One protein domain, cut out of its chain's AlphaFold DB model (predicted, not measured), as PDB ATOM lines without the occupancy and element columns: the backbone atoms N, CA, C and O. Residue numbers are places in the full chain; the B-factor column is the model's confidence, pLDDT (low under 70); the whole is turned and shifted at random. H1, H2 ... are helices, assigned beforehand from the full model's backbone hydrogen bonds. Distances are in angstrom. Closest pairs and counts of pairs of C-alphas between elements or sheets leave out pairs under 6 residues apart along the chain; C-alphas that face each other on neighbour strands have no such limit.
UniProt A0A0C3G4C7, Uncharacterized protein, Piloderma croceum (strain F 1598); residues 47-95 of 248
ATOM      1  N   ARG A  47     -32.452 -44.901  38.289       69.81
ATOM      2  CA  ARG A  47     -32.031 -44.934  39.697       69.81
ATOM      3  C   ARG A  47     -32.357 -43.635  40.440       69.81
ATOM      4  O   ARG A  47     -32.795 -43.703  41.582       69.81
ATOM      5  N   GLU A  48     -32.163 -42.477  39.814       70.00
ATOM      6  CA  GLU A  48     -32.487 -41.172  40.411       70.00
ATOM      7  C   GLU A  48     -34.002 -40.980  40.535       70.00
ATOM      8  O   GLU A  48     -34.484 -40.549  41.582       70.00
ATOM      9  N   VAL A  49     -34.765 -41.387  39.516       64.81
ATOM     10  CA  VAL A  49     -36.236 -41.331  39.548       64.81
ATOM     11  C   VAL A  49     -36.809 -42.296  40.591       64.81
ATOM     12  O   VAL A  49     -37.648 -41.894  41.395       64.81
ATOM     13  N   LEU A  50     -36.335 -43.548  40.639       66.19
ATOM     14  CA  LEU A  50     -36.740 -44.519  41.664       66.19
ATOM     15  C   LEU A  50     -36.322 -44.071  43.074       66.19
ATOM     16  O   LEU A  50     -37.068 -44.284  44.024       66.19
ATOM     17  N   GLY A  51     -35.173 -43.403  43.217       68.56
ATOM     18  CA  GLY A  51     -34.762 -42.774  44.473       68.56
ATOM     19  C   GLY A  51     -35.738 -41.684  44.923       68.56
ATOM     20  O   GLY A  51     -36.214 -41.715  46.056       68.56
ATOM     21  N   ALA A  52     -36.099 -40.764  44.021       64.19
ATOM     22  CA  ALA A  52     -37.070 -39.702  44.292       64.19
ATOM     23  C   ALA A  52     -38.481 -40.237  44.613       64.19
ATOM     24  O   ALA A  52     -39.186 -39.660  45.438       64.19
ATOM     25  N   TYR A  53     -38.875 -41.347  43.986       66.06
ATOM     26  CA  TYR A  53     -40.139 -42.046  44.218       66.06
ATOM     27  C   TYR A  53     -40.166 -42.739  45.592       66.06
ATOM     28  O   TYR A  53     -41.066 -42.490  46.393       66.06
ATOM     29  N   ASN A  54     -39.128 -43.517  45.923       67.56
ATOM     30  CA  ASN A  54     -39.001 -44.193  47.220       67.56
ATOM     31  C   ASN A  54     -38.955 -43.202  48.397       67.56
ATOM     32  O   ASN A  54     -39.514 -43.480  49.454       67.56
ATOM     33  N   LEU A  55     -38.342 -42.027  48.209       66.00
ATOM     34  CA  LEU A  55     -38.306 -40.952  49.210       66.00
ATOM     35  C   LEU A  55     -39.666 -40.278  49.461       66.00
ATOM     36  O   LEU A  55     -39.797 -39.550  50.443       66.00
ATOM     37  N   LYS A  56     -40.659 -40.469  48.581       67.81
ATOM     38  CA  LYS A  56     -41.936 -39.734  48.618       67.81
ATOM     39  C   LYS A  56     -43.162 -40.597  48.931       67.81
ATOM     40  O   LYS A  56     -44.236 -40.047  49.149       67.81
ATOM     41  N   GLY A  57     -42.991 -41.917  49.013       61.72
ATOM     42  CA  GLY A  57     -43.911 -42.852  49.676       61.72
ATOM     43  C   GLY A  57     -45.219 -43.197  48.952       61.72
ATOM     44  O   GLY A  57     -45.847 -44.186  49.319       61.72
ATOM     45  N   ASP A  58     -45.621 -42.440  47.931       61.62
ATOM     46  CA  ASP A  58     -46.864 -42.681  47.187       61.62
ATOM     47  C   ASP A  58     -46.589 -43.558  45.951       61.62
ATOM     48  O   ASP A  58     -46.096 -43.100  44.916       61.62
ATOM     49  N   GLY A  59     -46.807 -44.865  46.116       65.38
ATOM     50  CA  GLY A  59     -46.329 -45.929  45.228       65.38
ATOM     51  C   GLY A  59     -47.102 -46.099  43.916       65.38
ATOM     52  O   GLY A  59     -47.566 -47.205  43.626       65.38
ATOM     53  N   ASP A  60     -47.211 -45.042  43.108       78.69
ATOM     54  CA  ASP A  60     -47.890 -45.064  41.807       78.69
ATOM     55  C   ASP A  60     -47.119 -45.858  40.722       78.69
ATOM     56  O   ASP A  60     -46.409 -45.326  39.859       78.69
ATOM     57  N   ARG A  61     -47.270 -47.187  40.775       80.31
ATOM     58  CA  ARG A  61     -46.681 -48.168  39.845       80.31
ATOM     59  C   ARG A  61     -47.002 -47.872  38.379       80.31
ATOM     60  O   ARG A  61     -46.183 -48.169  37.507       80.31
ATOM     61  N   ASP A  62     -48.174 -47.312  38.102       70.62
ATOM     62  CA  ASP A  62     -48.612 -47.050  36.735       70.62
ATOM     63  C   ASP A  62     -47.879 -45.833  36.151       70.62
ATOM     64  O   ASP A  62     -47.537 -45.844  34.965       70.62
ATOM     65  N   MET A  63     -47.490 -44.856  36.984       78.12
ATOM     66  CA  MET A  63     -46.551 -43.794  36.598       78.12
ATOM     67  C   MET A  63     -45.167 -44.360  36.236       78.12
ATOM     68  O   MET A  63     -44.594 -43.952  35.225       78.12
ATOM     69  N   LEU A  64     -44.637 -45.328  36.995       76.81
ATOM     70  CA  LEU A  64     -43.354 -45.971  36.669       76.81
ATOM     71  C   LEU A  64     -43.417 -46.722  35.328       76.81
ATOM     72  O   LEU A  64     -42.510 -46.592  34.504       76.81
ATOM     73  N   ILE A  65     -44.495 -47.469  35.072       77.06
ATOM     74  CA  ILE A  65     -44.704 -48.161  33.789       77.06
ATOM     75  C   ILE A  65     -44.861 -47.149  32.645       77.06
ATOM     76  O   ILE A  65     -44.262 -47.329  31.584       77.06
ATOM     77  N   ALA A  66     -45.603 -46.058  32.853       72.69
ATOM     78  CA  ALA A  66     -45.738 -44.988  31.869       72.69
ATOM     79  C   ALA A  66     -44.388 -44.321  31.550       72.69
ATOM     80  O   ALA A  66     -44.088 -44.095  30.378       72.69
ATOM     81  N   MET A  67     -43.540 -44.077  32.557       78.81
ATOM     82  CA  MET A  67     -42.182 -43.559  32.365       78.81
ATOM     83  C   MET A  67     -41.279 -44.526  31.593       78.81
ATOM     84  O   MET A  67     -40.576 -44.098  30.680       78.81
ATOM     85  N   LEU A  68     -41.311 -45.823  31.917       83.62
ATOM     86  CA  LEU A  68     -40.540 -46.847  31.201       83.62
ATOM     87  C   LEU A  68     -40.978 -46.959  29.731       83.62
ATOM     88  O   LEU A  68     -40.132 -47.005  28.835       83.62
ATOM     89  N   ASN A  69     -42.287 -46.933  29.472       75.50
ATOM     90  CA  ASN A  69     -42.845 -46.964  28.120       75.50
ATOM     91  C   ASN A  69     -42.493 -45.694  27.329       75.50
ATOM     92  O   ASN A  69     -42.065 -45.791  26.181       75.50
ATOM     93  N   ALA A  70     -42.609 -44.512  27.945       77.69
ATOM     94  CA  ALA A  70     -42.215 -43.244  27.330       77.69
ATOM     95  C   ALA A  70     -40.714 -43.213  26.997       77.69
ATOM     96  O   ALA A  70     -40.336 -42.791  25.906       77.69
ATOM     97  N   LYS A  71     -39.859 -43.723  27.896       85.75
ATOM     98  CA  LYS A  71     -38.415 -43.831  27.656       85.75
ATOM     99  C   LYS A  71     -38.095 -44.800  26.513       85.75
ATOM    100  O   LYS A  71     -37.324 -44.454  25.625       85.75
ATOM    101  N   SER A  72     -38.749 -45.960  26.481       84.00
ATOM    102  CA  SER A  72     -38.580 -46.949  25.406       84.00
ATOM    103  C   SER A  72     -39.014 -46.403  24.039       84.00
ATOM    104  O   SER A  72     -38.356 -46.665  23.036       84.00
ATOM    105  N   ALA A  73     -40.088 -45.608  23.992       75.81
ATOM    106  CA  ALA A  73     -40.543 -44.942  22.771       75.81
ATOM    107  C   ALA A  73     -39.546 -43.877  22.275       75.81
ATOM    108  O   ALA A  73     -39.317 -43.757  21.071       75.81
ATOM    109  N   GLU A  74     -38.910 -43.137  23.186       81.50
ATOM    110  CA  GLU A  74     -37.874 -42.161  22.834       81.50
ATOM    111  C   GLU A  74     -36.596 -42.840  22.312       81.50
ATOM    112  O   GLU A  74     -36.039 -42.418  21.300       81.50
ATOM    113  N   ASP A  75     -36.173 -43.947  22.926       87.00
ATOM    114  CA  ASP A  75     -35.014 -44.717  22.455       87.00
ATOM    115  C   ASP A  75     -35.271 -45.336  21.064       87.00
ATOM    116  O   ASP A  75     -34.379 -45.349  20.213       87.00
ATOM    117  N   GLN A  76     -36.511 -45.757  20.776       88.25
ATOM    118  CA  GLN A  76     -36.928 -46.165  19.425       88.25
ATOM    119  C   GLN A  76     -36.857 -45.005  18.420       88.25
ATOM    120  O   GLN A  76     -36.322 -45.190  17.325       88.25
ATOM    121  N   ARG A  77     -37.333 -43.804  18.788       87.06
ATOM    122  CA  ARG A  77     -37.245 -42.594  17.949       87.06
ATOM    123  C   ARG A  77     -35.792 -42.277  17.591       87.06
ATOM    124  O   ARG A  77     -35.477 -42.064  16.421       87.06
ATOM    125  N   MET A  78     -34.906 -42.301  18.583       84.69
ATOM    126  CA  MET A  78     -33.471 -42.054  18.424       84.69
ATOM    127  C   MET A  78     -32.802 -43.090  17.511       84.69
ATOM    128  O   MET A  78     -32.062 -42.719  16.598       84.69
ATOM    129  N   ALA A  79     -33.110 -44.378  17.689       86.38
ATOM    130  CA  ALA A  79     -32.611 -45.441  16.821       86.38
ATOM    131  C   ALA A  79     -33.086 -45.280  15.363       86.38
ATOM    132  O   ALA A  79     -32.294 -45.469  14.438       86.38
ATOM    133  N   SER A  80     -34.345 -44.880  15.140       85.00
ATOM    134  CA  SER A  80     -34.872 -44.595  13.796       85.00
ATOM    135  C   SER A  80     -34.173 -43.408  13.123       85.00
ATOM    136  O   SER A  80     -33.854 -43.488  11.939       85.00
ATOM    137  N   VAL A  81     -33.885 -42.333  13.867       86.88
ATOM    138  CA  VAL A  81     -33.130 -41.175  13.353       86.88
ATOM    139  C   VAL A  81     -31.701 -41.581  12.979       86.88
ATOM    140  O   VAL A  81     -31.257 -41.296  11.870       86.88
ATOM    141  N   ALA A  82     -31.001 -42.319  13.846       85.88
ATOM    142  CA  ALA A  82     -29.648 -42.803  13.561       85.88
ATOM    143  C   ALA A  82     -29.600 -43.757  12.349       85.88
ATOM    144  O   ALA A  82     -28.680 -43.676  11.534       85.88
ATOM    145  N   ALA A  83     -30.605 -44.628  12.192       87.81
ATOM    146  CA  ALA A  83     -30.738 -45.490  11.020       87.81
ATOM    147  C   ALA A  83     -30.949 -44.676   9.732       87.81
ATOM    148  O   ALA A  83     -30.255 -44.911   8.746       87.81
ATOM    149  N   LEU A  84     -31.830 -43.667   9.759       88.44
ATOM    150  CA  LEU A  84     -32.045 -42.752   8.634       88.44
ATOM    151  C   LEU A  84     -30.758 -42.002   8.262       88.44
ATOM    152  O   LEU A  84     -30.422 -41.921   7.084       88.44
ATOM    153  N   HIS A  85     -30.002 -41.509   9.249       85.50
ATOM    154  CA  HIS A  85     -28.717 -40.837   9.013       85.50
ATOM    155  C   HIS A  85     -27.708 -41.785   8.348       85.50
ATOM    156  O   HIS A  85     -27.033 -41.389   7.398       85.50
ATOM    157  N   ARG A  86     -27.640 -43.052   8.785       86.00
ATOM    158  CA  ARG A  86     -26.803 -44.078   8.146       86.00
ATOM    159  C   ARG A  86     -27.204 -44.311   6.688       86.00
ATOM    160  O   ARG A  86     -26.324 -44.326   5.836       86.00
ATOM    161  N   THR A  87     -28.499 -44.438   6.391       87.50
ATOM    162  CA  THR A  87     -28.991 -44.622   5.014       87.50
ATOM    163  C   THR A  87     -28.721 -43.403   4.130       87.50
ATOM    164  O   THR A  87     -28.327 -43.576   2.980       87.50
ATOM    165  N   LEU A  88     -28.862 -42.174   4.644       84.50
ATOM    166  CA  LEU A  88     -28.471 -40.968   3.904       84.50
ATOM    167  C   LEU A  88     -26.975 -40.993   3.559       84.50
ATOM    168  O   LEU A  88     -26.613 -40.825   2.398       84.50
ATOM    169  N   LEU A  89     -26.105 -41.258   4.539       85.38
ATOM    170  CA  LEU A  89     -24.659 -41.352   4.310       85.38
ATOM    171  C   LEU A  89     -24.290 -42.478   3.332       85.38
ATOM    172  O   LEU A  89     -23.388 -42.300   2.520       85.38
ATOM    173  N   GLU A  90     -24.993 -43.608   3.366       84.62
ATOM    174  CA  GLU A  90     -24.800 -44.726   2.436       84.62
ATOM    175  C   GLU A  90     -25.191 -44.360   0.993       84.62
ATOM    176  O   GLU A  90     -24.465 -44.706   0.068       84.62
ATOM    177  N   MET A  91     -26.263 -43.582   0.792       78.12
ATOM    178  CA  MET A  91     -26.638 -43.053  -0.532       78.12
ATOM    179  C   MET A  91     -25.699 -41.947  -1.036       78.12
ATOM    180  O   MET A  91     -25.475 -41.836  -2.240       78.12
ATOM    181  N   HIS A  92     -25.161 -41.115  -0.137       78.94
ATOM    182  CA  HIS A  92     -24.233 -40.032  -0.487       78.94
ATOM    183  C   HIS A  92     -22.772 -40.477  -0.584       78.94
ATOM    184  O   HIS A  92     -21.951 -39.734  -1.119       78.94
ATOM    185  N   THR A  93     -22.432 -41.674  -0.106       80.00
ATOM    186  CA  THR A  93     -21.139 -42.296  -0.387       80.00
ATOM    187  C   THR A  93     -21.176 -42.738  -1.849       80.00
ATOM    188  O   THR A  93     -21.876 -43.706  -2.155       80.00
ATOM    189  N   PRO A  94     -20.472 -42.063  -2.783       70.69
ATOM    190  CA  PRO A  94     -20.407 -42.555  -4.151       70.69
ATOM    191  C   PRO A  94     -19.850 -43.982  -4.098       70.69
ATOM    192  O   PRO A  94     -18.971 -44.235  -3.267       70.69
ATOM    193  N   PRO A  95     -20.323 -44.917  -4.945       65.56
ATOM    194  CA  PRO A  95     -19.774 -46.262  -4.982       65.56
ATOM    195  C   PRO A  95     -18.285 -46.132  -5.282       65.56
ATOM    196  O   PRO A  95     -17.901 -45.830  -6.415       65.56
TER     197      PRO A  95
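AT A GLANCE: This is residues 47 to 95 of the 248 residues of an uncharacterized protein of Piloderma croceum (strain F 1598) (UniProt A0A0C3G4C7). A short helix, H1, and then a loop that turns the backbone round into one long, straight helix, H2, give a hook: H1 is folded back beside the beginning of H2, and residues 68 to 95 stick out beyond it. The printed part has 49 residues with two named helices, H1 then H2, and no named strand; the class is all helix. It is extended, with a radius of gyration of the C-alphas of 18.4 A, a rod spanning 60 by 17 by 7 A.

HOW THE PARTS SIT: H1, residues 47 to 54, and H2, residues 61 to 92, are near each other, with 5 pairs of C-alphas within 10 A and the closest 8.4 A apart. A short link of 6 residues joins them. Residues 54 to 60 and 68 to 95 stand free. In H1 and H2 every O i to N i+4 pair is within hydrogen-bond range.

IN THESE COORDINATES: H1 begins at C-alpha 47, (-32.031, -44.934, 39.697). H2, 46.9 A long from first to last C-alpha, runs from C-alpha 61 at (-46.681, -48.168, 39.845) to C-alpha 92 at (-24.233, -40.032, -0.487).

THE WHOLE: The C-alphas of Gly 57 and Pro 95, the two farthest apart, are 59.8 A apart. The printed part has no cut. Confidence is low, with pLDDT under 70, at residue 47, residues 49 to 59 and residue 95.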